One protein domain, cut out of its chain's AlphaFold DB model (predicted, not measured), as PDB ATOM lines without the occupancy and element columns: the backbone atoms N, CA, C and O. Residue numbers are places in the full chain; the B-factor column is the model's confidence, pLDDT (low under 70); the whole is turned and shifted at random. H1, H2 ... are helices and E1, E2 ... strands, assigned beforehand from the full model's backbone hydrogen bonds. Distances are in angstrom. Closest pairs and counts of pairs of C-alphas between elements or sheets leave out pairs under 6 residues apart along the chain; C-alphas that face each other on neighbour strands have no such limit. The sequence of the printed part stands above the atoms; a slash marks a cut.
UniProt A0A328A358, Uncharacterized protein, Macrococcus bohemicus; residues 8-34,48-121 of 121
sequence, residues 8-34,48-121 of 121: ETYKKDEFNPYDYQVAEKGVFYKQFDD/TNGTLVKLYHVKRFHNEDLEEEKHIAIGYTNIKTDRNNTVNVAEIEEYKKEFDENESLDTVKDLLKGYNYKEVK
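What this domain is: This is residues 8 to 34 and 48 to 121 of the 121 residues of an uncharacterized protein of Macrococcus bohemicus (UniProt A0A328A358). The model is a long, narrow, twisted sheet of three long antiparallel strands side by side, E2, E3 and E4, with the helix H1 lying over one face. Short strands add to its two sides: E1 and E6 along different parts of E2, and E5 along E4. The printed part has 101 residues with six named strands and one named helix: along the chain E1 to E5 come first, then H1, then E6; the class is mostly strand, and the sheet is branched, with E2 the neighbour of E1, of E3 and of E6, and its neighbour pairs are antiparallel. The whole is loose, with a radius of gyration of the C-alphas of 16.3 A, and elongated, spanning 52 by 31 by 20 A.

Where its parts are: E1, residues 8 to 10, begins at C-alpha 8 at (2.184, 26.465, 50.262). E2, residues 19 to 32, is 38.0 A long and bends by 51 degrees at residue 25. E3, residues 49 to 62, is 41.4 A long. E4, residues 65 to 80, is 43.6 A long, from C-alpha 65 at (-7.781, 21.306, 36.346). E5 holds residues 93 to 98 over 17.0 A. H1, residues 105 to 114, measures 14.2 A. E6, residues 118 to 120, ends at C-alpha 120 at (17.703, 16.036, 57.714).

How they stand to each other: E1 and E2 form a hairpin, with N 10 and O 20 2.8 A apart, within hydrogen-bond range. E1 and E6 lie on one side of E2, beside residues 19 to 22 and 27 to 29, and E3 lies on the other side. E6 is antiparallel to E2, with N 120 and O 27 2.8 A apart. E2 and E3 are antiparallel at 166 degrees, with N 28 and O 53 2.8 A apart. E3, E4 and E5 form a meander, each strand the antiparallel neighbour of the one before; N 56 and O 72 are 2.8 A apart, and N 75 and O 95 are 2.8 A apart. H1 is on the sheet at a height of 8.8 A, over E2 and E3, and runs along the strands, at 10 degrees to E2 on the local plane. Its closest C-alphas to E2 are those of Leu 112 and Phe 28, 7.7 A apart. In H1 every O i to N i+4 pair is within hydrogen-bond range. H1 and E6 are near each other.

The domain as a whole: The C-alphas of Asn 63 and Arg 83 are the two farthest apart, at 52.6 A. Residues 35 to 47 are not printed, and C-alphas 34 and 48 are 6.2 A apart across the cut. The link from E4 to E5, residues 81 to 92, is long. The mean pLDDT of the printed part is 86.8; residues 34 and 48 are under 70.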
ATOM      1  N   GLU A   8       2.493  25.087  50.618       85.56
ATOM      2  CA  GLU A   8       2.184  26.465  50.262       85.56
ATOM      3  C   GLU A   8       1.389  26.481  48.956       85.56
ATOM      4  O   GLU A   8       1.646  25.704  48.035       85.56
ATOM      5  N   THR A   9       0.376  27.344  48.890       83.62
ATOM      6  CA  THR A   9      -0.446  27.534  47.691       83.62
ATOM      7  C   THR A   9      -0.220  28.933  47.151       83.62
ATOM      8  O   THR A   9      -0.401  29.915  47.873       83.62
ATOM      9  N   TYR A  10       0.134  29.012  45.876       84.44
ATOM     10  CA  TYR A  10       0.346  30.251  45.144       84.44
ATOM     11  C   TYR A  10      -0.799  30.395  44.155       84.44
ATOM     12  O   TYR A  10      -0.992  29.527  43.306       84.44
ATOM     13  N   LYS A  11      -1.601  31.445  44.314       85.94
ATOM     14  CA  LYS A  11      -2.771  31.664  43.465       85.94
ATOM     15  C   LYS A  11      -2.390  32.409  42.195       85.94
ATOM     16  O   LYS A  11      -1.480  33.236  42.234       85.94
ATOM     17  N   LYS A  12      -3.135  32.154  41.122       82.62
ATOM     18  CA  LYS A  12      -3.054  32.917  39.879       82.62
ATOM     19  C   LYS A  12      -3.279  34.411  40.127       82.62
ATOM     20  O   LYS A  12      -4.100  34.797  40.966       82.62
ATOM     21  N   ASP A  13      -2.576  35.239  39.373       83.62
ATOM     22  CA  ASP A  13      -2.681  36.697  39.398       83.62
ATOM     23  C   ASP A  13      -2.738  37.263  37.967       83.62
ATOM     24  O   ASP A  13      -2.880  36.517  36.997       83.62
ATOM     25  N   GLU A  14      -2.682  38.590  37.817       78.38
ATOM     26  CA  GLU A  14      -2.735  39.259  36.505       78.38
ATOM     27  C   GLU A  14      -1.602  38.844  35.547       78.38
ATOM     28  O   GLU A  14      -1.756  38.958  34.332       78.38
ATOM     29  N   PHE A  15      -0.478  38.354  36.071       76.06
ATOM     30  CA  PHE A  15       0.726  38.002  35.319       76.06
ATOM     31  C   PHE A  15       0.952  36.490  35.218       76.06
ATOM     32  O   PHE A  15       1.739  36.048  34.378       76.06
ATOM     33  N   ASN A  16       0.262  35.690  36.033       79.31
ATOM     34  CA  ASN A  16       0.373  34.239  36.046       79.31
ATOM     35  C   ASN A  16      -1.015  33.578  36.062       79.31
ATOM     36  O   ASN A  16      -1.684  33.623  37.093       79.31
ATOM     37  N   PRO A  17      -1.455  32.921  34.971       86.75
ATOM     38  CA  PRO A  17      -2.787  32.322  34.879       86.75
ATOM     39  C   PRO A  17      -2.915  30.963  35.592       86.75
ATOM     40  O   PRO A  17      -3.955  30.309  35.460       86.75
ATOM     41  N   TYR A  18      -1.878  30.521  36.308       89.44
ATOM     42  CA  TYR A  18      -1.811  29.208  36.943       89.44
ATOM     43  C   TYR A  18      -1.828  29.300  38.469       89.44
ATOM     44  O   TYR A  18      -1.187  30.168  39.061       89.44
ATOM     45  N   ASP A  19      -2.521  28.354  39.099       90.44
ATOM     46  CA  ASP A  19      -2.410  28.105  40.534       90.44
ATOM     47  C   ASP A  19      -1.341  27.028  40.774       90.44
ATOM     48  O   ASP A  19      -1.252  26.051  40.029       90.44
ATOM     49  N   TYR A  20      -0.539  27.174  41.827       90.19
ATOM     50  CA  TYR A  20       0.475  26.192  42.210       90.19
ATOM     51  C   TYR A  20       0.244  25.702  43.631       90.19
ATOM     52  O   TYR A  20       0.067  26.493  44.557       90.19
ATOM     53  N   GLN A  21       0.332  24.389  43.821       91.75
ATOM     54  CA  GLN A  21       0.487  23.781  45.139       91.75
ATOM     55  C   GLN A  21       1.903  23.233  45.251       91.75
ATOM     56  O   GLN A  21       2.307  22.378  44.465       91.75
ATOM     57  N   VAL A  22       2.656  23.725  46.231       91.00
ATOM     58  CA  VAL A  22       4.045  23.339  46.475       91.00
ATOM     59  C   VAL A  22       4.123  22.707  47.854       91.00
ATOM     60  O   VAL A  22       3.844  23.360  48.854       91.00
ATOM     61  N   ALA A  23       4.510  21.440  47.922       91.75
ATOM     62  CA  ALA A  23       4.714  20.727  49.177       91.75
ATOM     63  C   ALA A  23       6.184  20.341  49.325       91.75
ATOM     64  O   ALA A  23       6.723  19.619  48.485       91.75
ATOM     65  N   GLU A  24       6.834  20.772  50.405       92.00
ATOM     66  CA  GLU A  24       8.165  20.273  50.748       92.00
ATOM     67  C   GLU A  24       8.066  18.790  51.148       92.00
ATOM     68  O   GLU A  24       7.195  18.386  51.914       92.00
ATOM     69  N   LYS A  25       8.930  17.935  50.598       91.31
ATOM     70  CA  LYS A  25       8.901  16.476  50.801       91.31
ATOM     71  C   LYS A  25      10.129  15.921  51.500       91.31
ATOM     72  O   LYS A  25      10.124  14.745  51.878       91.31
ATOM     73  N   GLY A  26      11.158  16.737  51.686       90.69
ATOM     74  CA  GLY A  26      12.389  16.328  52.337       90.69
ATOM     75  C   GLY A  26      13.470  17.391  52.248       90.69
ATOM     76  O   GLY A  26      13.513  18.161  51.291       90.69
ATOM     77  N   VAL A  27      14.353  17.385  53.239       92.94
ATOM     78  CA  VAL A  27      15.613  18.123  53.210       92.94
ATOM     79  C   VAL A  27      16.706  17.078  53.345       92.94
ATOM     80  O   VAL A  27      16.610  16.188  54.183       92.94
ATOM     81  N   PHE A  28      17.711  17.141  52.489       92.56
ATOM     82  CA  PHE A  28      18.738  16.126  52.349       92.56
ATOM     83  C   PHE A  28      20.102  16.792  52.383       92.56
ATOM     84  O   PHE A  28      20.296  17.818  51.743       92.56
ATOM     85  N   TYR A  29      21.054  16.224  53.108       91.94
ATOM     86  CA  TYR A  29      22.393  16.779  53.231       91.94
ATOM     87  C   TYR A  29      23.451  15.727  52.939       91.94
ATOM     88  O   TYR A  29      23.336  14.572  53.361       91.94
ATOM     89  N   LYS A  30      24.496  16.148  52.235       89.94
ATOM     90  CA  LYS A  30      25.707  15.372  52.014       89.94
ATOM     91  C   LYS A  30      26.913  16.245  52.333       89.94
ATOM     92  O   LYS A  30      27.094  17.292  51.721       89.94
ATOM     93  N   GLN A  31      27.726  15.779  53.275       86.94
ATOM     94  CA  GLN A  31      29.078  16.283  53.481       86.94
ATOM     95  C   GLN A  31      29.995  15.616  52.450       86.94
ATOM     96  O   GLN A  31      29.878  14.409  52.220       86.94
ATOM     97  N   PHE A  32      30.878  16.390  51.837       81.94
ATOM     98  CA  PHE A  32      31.997  15.895  51.048       81.94
ATOM     99  C   PHE A  32      33.255  15.995  51.903       81.94
ATOM    100  O   PHE A  32      33.484  17.017  52.555       81.94
ATOM    101  N   ASP A  33      34.042  14.927  51.906       71.50
ATOM    102  CA  ASP A  33      35.400  14.975  52.429       71.50
ATOM    103  C   ASP A  33      36.242  15.824  51.466       71.50
ATOM    104  O   ASP A  33      36.101  15.700  50.245       71.50
ATOM    105  N   ASP A  34      37.087  16.708  51.994       61.69
ATOM    106  CA  ASP A  34      38.088  17.374  51.161       61.69
ATOM    107  C   ASP A  34      39.087  16.301  50.701       61.69
ATOM    108  O   ASP A  34      39.733  15.649  51.525       61.69
ATOM    109  N   THR A  48      35.310  21.808  55.458       59.84
ATOM    110  CA  THR A  48      34.464  20.732  54.932       59.84
ATOM    111  C   THR A  48      33.395  21.289  53.989       59.84
ATOM    112  O   THR A  48      32.630  22.173  54.379       59.84
ATOM    113  N   ASN A  49      33.323  20.754  52.768       79.62
ATOM    114  CA  ASN A  49      32.335  21.122  51.754       79.62
ATOM    115  C   ASN A  49      31.046  20.313  51.916       79.62
ATOM    116  O   ASN A  49      31.086  19.132  52.254       79.62
ATOM    117  N   GLY A  50      29.887  20.910  51.643       85.31
ATOM    118  CA  GLY A  50      28.607  20.209  51.705       85.31
ATOM    119  C   GLY A  50      27.607  20.657  50.648       85.31
ATOM    120  O   GLY A  50      27.673  21.775  50.132       85.31
ATOM    121  N   THR A  51      26.644  19.780  50.368       90.50
ATOM    122  CA  THR A  51      25.449  20.097  49.581       90.50
ATOM    123  C   THR A  51      24.195  19.807  50.394       90.50
ATOM    124  O   THR A  51      24.012  18.708  50.921       90.50
ATOM    125  N   LEU A  52      23.306  20.795  50.457       91.94
ATOM    126  CA  LEU A  52      21.958  20.689  51.001       91.94
ATOM    127  C   LEU A  52      20.958  20.672  49.846       91.94
ATOM    128  O   LEU A  52      21.034  21.516  48.968       91.94
ATOM    129  N   VAL A  53      19.993  19.764  49.852       92.94
ATOM    130  CA  VAL A  53      18.953  19.648  48.828       92.94
ATOM    131  C   VAL A  53      17.590  19.668  49.491       92.94
ATOM    132  O   VAL A  53      17.304  18.852  50.363       92.94
ATOM    133  N   LYS A  54      16.721  20.568  49.048       92.75
ATOM    134  CA  LYS A  54      15.301  20.567  49.388       92.75
ATOM    135  C   LYS A  54      14.519  19.957  48.238       92.75
ATOM    136  O   LYS A  54      14.661  20.382  47.094       92.75
ATOM    137  N   LEU A  55      13.713  18.950  48.545       92.50
ATOM    138  CA  LEU A  55      12.863  18.265  47.582       92.50
ATOM    139  C   LEU A  55      11.436  18.780  47.715       92.50
ATOM    140  O   LEU A  55      10.849  18.713  48.792       92.50
ATOM    141  N   TYR A  56      10.871  19.229  46.607       91.88
ATOM    142  CA  TYR A  56       9.518  19.742  46.506       91.88
ATOM    143  C   TYR A  56       8.688  18.878  45.572       91.88
ATOM    144  O   TYR A  56       9.175  18.326  44.588       91.88
ATOM    145  N   HIS A  57       7.405  18.804  45.883       92.81
ATOM    146  CA  HIS A  57       6.378  18.293  45.005       92.81
ATOM    147  C   HIS A  57       5.498  19.458  44.571       92.81
ATOM    148  O   HIS A  57       4.940  20.146  45.426       92.81
ATOM    149  N   VAL A  58       5.413  19.691  43.266       91.88
ATOM    150  CA  VAL A  58       4.733  20.849  42.690       91.88
ATOM    151  C   VAL A  58       3.620  20.372  41.775       91.88
ATOM    152  O   VAL A  58       3.860  19.576  40.871       91.88
ATOM    153  N   LYS A  59       2.418  20.895  42.001       93.06
ATOM    154  CA  LYS A  59       1.262  20.729  41.120       93.06
ATOM    155  C   LYS A  59       0.891  22.078  40.527       93.06
ATOM    156  O   LYS A  59       0.782  23.048  41.280       93.06
ATOM    157  N   ARG A  60       0.701  22.132  39.211       91.81
ATOM    158  CA  ARG A  60       0.230  23.308  38.473       91.81
ATOM    159  C   ARG A  60      -1.196  23.067  38.003       91.81
ATOM    160  O   ARG A  60      -1.477  22.038  37.389       91.81
ATOM    161  N   PHE A  61      -2.065  24.035  38.251       92.44
ATOM    162  CA  PHE A  61      -3.468  23.978  37.876       92.44
ATOM    163  C   PHE A  61      -3.831  25.137  36.956       92.44
ATOM    164  O   PHE A  61      -3.364  26.264  37.148       92.44
ATOM    165  N   HIS A  62      -4.712  24.875  35.997       91.06
ATOM    166  CA  HIS A  62      -5.356  25.898  35.188       91.06
ATOM    167  C   HIS A  62      -6.869  25.749  35.311       91.06
ATOM    168  O   HIS A  62      -7.428  24.731  34.931       91.06
ATOM    169  N   ASN A  63      -7.538  26.765  35.864       86.31
ATOM    170  CA  ASN A  63      -8.983  26.731  36.134       86.31
ATOM    171  C   ASN A  63      -9.432  25.467  36.892       86.31
ATOM    172  O   ASN A  63     -10.406  24.835  36.510       86.31
ATOM    173  N   GLU A  64      -8.725  25.138  37.979       85.19
ATOM    174  CA  GLU A  64      -8.981  23.978  38.857       85.19
ATOM    175  C   GLU A  64      -8.587  22.608  38.274       85.19
ATOM    176  O   GLU A  64      -8.447  21.651  39.036       85.19
ATOM    177  N   ASP A  65      -8.294  22.521  36.975       91.06
ATOM    178  CA  ASP A  65      -7.781  21.306  36.346       91.06
ATOM    179  C   ASP A  65      -6.272  21.158  36.580       91.06
ATOM    180  O   ASP A  65      -5.501  22.102  36.386       91.06
ATOM    181  N   LEU A  66      -5.838  19.965  37.001       91.25
ATOM    182  CA  LEU A  66      -4.418  19.630  37.142       91.25
ATOM    183  C   LEU A  66      -3.791  19.487  35.752       91.25
ATOM    184  O   LEU A  66      -4.146  18.575  35.007       91.25
ATOM    185  N   GLU A  67      -2.836  20.356  35.429       90.81
ATOM    186  CA  GLU A  67      -2.115  20.305  34.154       90.81
ATOM    187  C   GLU A  67      -0.759  19.610  34.257       90.81
ATOM    188  O   GLU A  67      -0.337  18.946  33.317       90.81
ATOM    189  N   GLU A  68      -0.043  19.813  35.364       90.06
ATOM    190  CA  GLU A  68       1.330  19.334  35.533       90.06
ATOM    191  C   GLU A  68       1.557  18.932  36.993       90.06
ATOM    192  O   GLU A  68       1.181  19.658  37.919       90.06
ATOM    193  N   GLU A  69       2.214  17.796  37.201       91.44
ATOM    194  CA  GLU A  69       2.668  17.317  38.505       91.44
ATOM    195  C   GLU A  69       4.131  16.899  38.375       91.44
ATOM    196  O   GLU A  69       4.478  16.100  37.510       91.44
ATOM    197  N   LYS A  70       5.008  17.471  39.205       92.06
ATOM    198  CA  LYS A  70       6.445  17.186  39.134       92.06
ATOM    199  C   LYS A  70       7.160  17.283  40.466       92.06
ATOM    200  O   LYS A  70       6.708  17.933  41.414       92.06
ATOM    201  N   HIS A  71       8.340  16.681  40.509       92.62
ATOM    202  CA  HIS A  71       9.267  16.810  41.621       92.62
ATOM    203  C   HIS A  71      10.412  17.755  41.255       92.62
ATOM    204  O   HIS A  71      10.961  17.704  40.156       92.62
ATOM    205  N   ILE A  72      10.775  18.636  42.184       91.69
ATOM    206  CA  ILE A  72      11.845  19.619  41.995       91.69
ATOM    207  C   ILE A  72      12.803  19.528  43.175       91.69
ATOM    208  O   ILE A  72      12.388  19.652  44.324       91.69
ATOM    209  N   ALA A  73      14.090  19.349  42.897       90.62
ATOM    210  CA  ALA A  73      15.157  19.540  43.865       90.62
ATOM    211  C   ALA A  73      15.761  20.939  43.706       90.62
ATOM    212  O   ALA A  73      16.217  21.304  42.622       90.62
ATOM    213  N   ILE A  74      15.798  21.694  44.800       90.50
ATOM    214  CA  ILE A  74      16.575  22.931  44.918       90.50
ATOM    215  C   ILE A  74      17.763  22.619  45.819       90.50
ATOM    216  O   ILE A  74      17.579  22.218  46.970       90.50
ATOM    217  N   GLY A  75      18.969  22.732  45.279       88.06
ATOM    218  CA  GLY A  75      20.202  22.422  45.976       88.06
ATOM    219  C   GLY A  75      21.048  23.656  46.248       88.06
ATOM    220  O   GLY A  75      21.107  24.568  45.436       88.06
ATOM    221  N   TYR A  76      21.726  23.642  47.387       89.44
ATOM    222  CA  TYR A  76      22.698  24.626  47.835       89.44
ATOM    223  C   TYR A  76      24.029  23.906  48.003       89.44
ATOM    224  O   TYR A  76      24.134  22.987  48.819       89.44
ATOM    225  N   THR A  77      25.025  24.274  47.206       86.19
ATOM    226  CA  THR A  77      26.361  23.671  47.202       86.19
ATOM    227  C   THR A  77      27.421  24.670  47.658       86.19
ATOM    228  O   THR A  77      27.108  25.823  47.958       86.19
ATOM    229  N   ASN A  78      28.671  24.208  47.754       82.00
ATOM    230  CA  ASN A  78      29.805  24.978  48.262       82.00
ATOM    231  C   ASN A  78      29.566  25.491  49.698       82.00
ATOM    232  O   ASN A  78      30.038  26.554  50.093       82.00
ATOM    233  N   ILE A  79      28.812  24.724  50.497       84.00
ATOM    234  CA  ILE A  79      28.599  25.017  51.914       84.00
ATOM    235  C   ILE A  79      29.895  24.671  52.647       84.00
ATOM    236  O   ILE A  79      30.106  23.517  53.019       84.00
ATOM    237  N   LYS A  80      30.756  25.675  52.817       84.31
ATOM    238  CA  LYS A  80      32.012  25.600  53.569       84.31
ATOM    239  C   LYS A  80      31.806  26.141  54.968       84.31
ATOM    240  O   LYS A  80      31.381  27.285  55.136       84.31
ATOM    241  N   THR A  81      32.117  25.329  55.966       79.94
ATOM    242  CA  THR A  81      32.178  25.779  57.356       79.94
ATOM    243  C   THR A  81      33.578  26.285  57.681       79.94
ATOM    244  O   THR A  81      34.584  25.659  57.345       79.94
ATOM    245  N   ASP A  82      33.645  27.435  58.343       78.00
ATOM    246  CA  ASP A  82      34.876  27.922  58.951       78.00
ATOM    247  C   ASP A  82      35.170  27.197  60.278       78.00
ATOM    248  O   ASP A  82      34.409  26.348  60.754       78.00
ATOM    249  N   ARG A  83      36.276  27.573  60.929       79.50
ATOM    250  CA  ARG A  83      36.703  26.999  62.220       79.50
ATOM    251  C   ARG A  83      35.697  27.214  63.361       79.50
ATOM    252  O   ARG A  83      35.792  26.537  64.380       79.50
ATOM    253  N   ASN A  84      34.749  28.135  63.203       84.06
ATOM    254  CA  ASN A  84      33.691  28.430  64.164       84.06
ATOM    255  C   ASN A  84      32.348  27.787  63.768       84.06
ATOM    256  O   ASN A  84      31.321  28.140  64.347       84.06
ATOM    257  N   ASN A  85      32.332  26.864  62.798       77.00
ATOM    258  CA  ASN A  85      31.124  26.273  62.211       77.00
ATOM    259  C   ASN A  85      30.172  27.306  61.587       77.00
ATOM    260  O   ASN A  85      28.956  27.106  61.553       77.00
ATOM    261  N   THR A  86      30.714  28.418  61.095       79.75
ATOM    262  CA  THR A  86      29.955  29.452  60.387       79.75
ATOM    263  C   THR A  86      30.121  29.270  58.883       79.75
ATOM    264  O   THR A  86      31.193  28.900  58.412       79.75
ATOM    265  N   VAL A  87      29.056  29.522  58.122       81.88
ATOM    266  CA  VAL A  87      29.058  29.429  56.656       81.88
ATOM    267  C   VAL A  87      29.021  30.829  56.055       81.88
ATOM    268  O   VAL A  87      28.205  31.660  56.462       81.88
ATOM    269  N   ASN A  88      29.863  31.087  55.053       83.56
ATOM    270  CA  ASN A  88      29.767  32.302  54.251       83.56
ATOM    271  C   ASN A  88      28.649  32.158  53.208       83.56
ATOM    272  O   ASN A  88      28.809  31.489  52.192       83.56
ATOM    273  N   VAL A  89      27.513  32.816  53.444       84.75
ATOM    274  CA  VAL A  89      26.344  32.749  52.550       84.75
ATOM    275  C   VAL A  89      26.650  33.286  51.147       84.75
ATOM    276  O   VAL A  89      26.037  32.836  50.185       84.75
ATOM    277  N   ALA A  90      27.612  34.205  51.004       86.50
ATOM    278  CA  ALA A  90      27.978  34.776  49.707       86.50
ATOM    279  C   ALA A  90      28.696  33.782  48.776       86.50
ATOM    280  O   ALA A  90      28.801  34.041  47.581       86.50
ATOM    281  N   GLU A  91      29.193  32.667  49.316       82.12
ATOM    282  CA  GLU A  91      29.903  31.627  48.562       82.12
ATOM    283  C   GLU A  91      29.012  30.422  48.229       82.12
ATOM    284  O   GLU A  91      29.443  29.528  47.503       82.12
ATOM    285  N   ILE A  92      27.777  30.383  48.738       86.62
ATOM    286  CA  ILE A  92      26.835  29.299  48.456       86.62
ATOM    287  C   ILE A  92      26.321  29.440  47.024       86.62
ATOM    288  O   ILE A  92      25.821  30.493  46.630       86.62
ATOM    289  N   GLU A  93      26.371  28.347  46.269       85.19
ATOM    290  CA  GLU A  93      25.803  28.284  44.924       85.19
ATOM    291  C   GLU A  93      24.471  27.527  44.947       85.19
ATOM    292  O   GLU A  93      24.359  26.463  45.560       85.19
ATOM    293  N   GLU A  94      23.455  28.063  44.271       88.19
ATOM    294  CA  GLU A  94      22.159  27.401  44.107       88.19
ATOM    295  C   GLU A  94      22.106  26.651  42.772       88.19
ATOM    296  O   GLU A  94      22.516  27.167  41.731       88.19
ATOM    297  N   TYR A  95      21.541  25.446  42.782       87.56
ATOM    298  CA  TYR A  95      21.137  24.745  41.571       87.56
ATOM    299  C   TYR A  95      19.700  24.244  41.682       87.56
ATOM    300  O   TYR A  95      19.192  23.933  42.758       87.56
ATOM    301  N   LYS A  96      19.051  24.099  40.530       90.12
ATOM    302  CA  LYS A  96      17.707  23.539  40.417       90.12
ATOM    303  C   LYS A  96      17.738  22.329  39.497       90.12
ATOM    304  O   LYS A  96      18.321  22.382  38.417       90.12
ATOM    305  N   LYS A  97      17.079  21.249  39.911       88.50
ATOM    306  CA  LYS A  97      16.849  20.065  39.085       88.50
ATOM    307  C   LYS A  97      15.376  19.684  39.116       88.50
ATOM    308  O   LYS A  97      14.803  19.507  40.185       88.50
ATOM    309  N   GLU A  98      14.781  19.566  37.938       89.69
ATOM    310  CA  GLU A  98      13.434  19.024  37.761       89.69
ATOM    311  C   GLU A  98      13.554  17.535  37.419       89.69
ATOM    312  O   GLU A  98      14.457  17.140  36.676       89.69
ATOM    313  N   PHE A  99      12.693  16.720  38.018       86.56
ATOM    314  CA  PHE A  99      12.576  15.294  37.723       86.56
ATOM    315  C   PHE A  99      11.400  15.064  36.776       86.56
ATOM    316  O   PHE A  99      10.478  15.882  36.722       86.56
ATOM    317  N   ASP A 100      11.463  13.968  36.023       78.81
ATOM    318  CA  ASP A 100      10.406  13.574  35.092       78.81
ATOM    319  C   ASP A 100       9.086  13.343  35.851       78.81
ATOM    320  O   ASP A 100       9.086  12.855  36.982       78.81
ATOM    321  N   GLU A 101       7.960  13.692  35.230       74.44
ATOM    322  CA  GLU A 101       6.607  13.514  35.781       74.44
ATOM    323  C   GLU A 101       6.273  12.045  36.094       74.44
ATOM    324  O   GLU A 101       5.423  11.757  36.936       74.44
ATOM    325  N   ASN A 102       6.972  11.105  35.452       79.31
ATOM    326  CA  ASN A 102       6.798   9.671  35.671       79.31
ATOM    327  C   ASN A 102       7.613   9.128  36.855       79.31
ATOM    328  O   ASN A 102       7.403   7.985  37.274       79.31
ATOM    329  N   GLU A 103       8.562   9.899  37.394       81.62
ATOM    330  CA  GLU A 103       9.340   9.464  38.550       81.62
ATOM    331  C   GLU A 103       8.535   9.654  39.831       81.62
ATOM    332  O   GLU A 103       8.147  10.759  40.193       81.62
ATOM    333  N   SER A 104       8.308   8.563  40.563       87.56
ATOM    334  CA  SER A 104       7.640   8.655  41.858       87.56
ATOM    335  C   SER A 104       8.510   9.392  42.882       87.56
ATOM    336  O   SER A 104       9.742   9.309  42.858       87.56
ATOM    337  N   LEU A 105       7.872  10.039  43.858       88.12
ATOM    338  CA  LEU A 105       8.576  10.693  44.962       88.12
ATOM    339  C   LEU A 105       9.549   9.744  45.680       88.12
ATOM    340  O   LEU A 105      10.643  10.160  46.064       88.12
ATOM    341  N   ASP A 106       9.159   8.482  45.867       89.75
ATOM    342  CA  ASP A 106       9.998   7.479  46.527       89.75
ATOM    343  C   ASP A 106      11.232   7.144  45.684       89.75
ATOM    344  O   ASP A 106      12.334   7.083  46.225       89.75
ATOM    345  N   THR A 107      11.085   7.060  44.357       90.25
ATOM    346  CA  THR A 107      12.213   6.904  43.424       90.25
ATOM    347  C   THR A 107      13.206   8.056  43.562       90.25
ATOM    348  O   THR A 107      14.405   7.819  43.705       90.25
ATOM    349  N   VAL A 108      12.724   9.302  43.601       89.44
ATOM    350  CA  VAL A 108      13.590  10.482  43.766       89.44
ATOM    351  C   VAL A 108      14.315  10.458  45.116       89.44
ATOM    352  O   VAL A 108      15.511  10.751  45.197       89.44
ATOM    353  N   LYS A 109      13.625  10.066  46.194       91.19
ATOM    354  CA  LYS A 109      14.245   9.914  47.518       91.19
ATOM    355  C   LYS A 109      15.298   8.811  47.535       91.19
ATOM    356  O   LYS A 109      16.352   8.995  48.142       91.19
ATOM    357  N   ASP A 110      15.035   7.684  46.888       92.25
ATOM    358  CA  ASP A 110      15.973   6.567  46.824       92.25
ATOM    359  C   ASP A 110      17.197   6.892  45.965       92.25
ATOM    360  O   ASP A 110      18.305   6.518  46.344       92.25
ATOM    361  N   LEU A 111      17.047   7.687  44.898       91.06
ATOM    362  CA  LEU A 111      18.179   8.249  44.154       91.06
ATOM    363  C   LEU A 111      19.073   9.110  45.058       91.06
ATOM    364  O   LEU A 111      20.289   8.924  45.084       91.06
ATOM    365  N   LEU A 112      18.488  10.017  45.848       89.94
ATOM    366  CA  LEU A 112      19.246  10.852  46.789       89.94
ATOM    367  C   LEU A 112      19.987  10.004  47.835       89.94
ATOM    368  O   LEU A 112      21.175  10.228  48.079       89.94
ATOM    369  N   LYS A 113      19.326   8.988  48.405       90.31
ATOM    370  CA  LYS A 113      19.971   8.035  49.326       90.31
ATOM    371  C   LYS A 113      21.096   7.257  48.642       90.31
ATOM    372  O   LYS A 113      22.158   7.096  49.236       90.31
ATOM    373  N   GLY A 114      20.892   6.817  47.399       90.38
ATOM    374  CA  GLY A 114      21.903   6.138  46.585       90.38
ATOM    375  C   GLY A 114      23.140   7.002  46.325       90.38
ATOM    376  O   GLY A 114      24.250   6.485  46.239       90.38
ATOM    377  N   TYR A 115      22.978   8.328  46.298       89.44
ATOM    378  CA  TYR A 115      24.082   9.292  46.244       89.44
ATOM    379  C   TYR A 115      24.692   9.647  47.610       89.44
ATOM    380  O   TYR A 115      25.528  10.556  47.684       89.44
ATOM    381  N   ASN A 116      24.337   8.920  48.672       90.25
ATOM    382  CA  ASN A 116      24.768   9.114  50.061       90.25
ATOM    383  C   ASN A 116      24.271  10.407  50.721       90.25
ATOM    384  O   ASN A 116      24.868  10.874  51.694       90.25
ATOM    385  N   TYR A 117      23.169  10.985  50.238       90.56
ATOM    386  CA  TYR A 117      22.501  12.045  50.985       90.56
ATOM    387  C   TYR A 117      21.740  11.461  52.177       90.56
ATOM    388  O   TYR A 117      21.056  10.442  52.072       90.56
ATOM    389  N   LYS A 118      21.820  12.151  53.314       92.12
ATOM    390  CA  LYS A 118      21.066  11.828  54.527       92.12
ATOM    391  C   LYS A 118      19.879  12.770  54.645       92.12
ATOM    392  O   LYS A 118      20.037  13.974  54.470       92.12
ATOM    393  N   GLU A 119      18.699  12.239  54.951       90.88
ATOM    394  CA  GLU A 119      17.549  13.091  55.257       90.88
ATOM    395  C   GLU A 119      17.788  13.823  56.586       90.88
ATOM    396  O   GLU A 119      18.117  13.204  57.599       90.88
ATOM    397  N   VAL A 120      17.626  15.141  56.560       88.12
ATOM    398  CA  VAL A 120      17.703  16.036  57.714       88.12
ATOM    399  C   VAL A 120      16.273  16.354  58.149       88.12
ATOM    400  O   VAL A 120      15.398  16.610  57.310       88.12
ATOM    401  N   LYS A 121      16.021  16.268  59.454       74.62
ATOM    402  CA  LYS A 121      14.720  16.545  60.069       74.62
ATOM    403  C   LYS A 121      14.727  17.898  60.751       74.62
ATOM    404  O   LYS A 121      15.758  18.205  61.385       74.62
TER     405      LYS A 121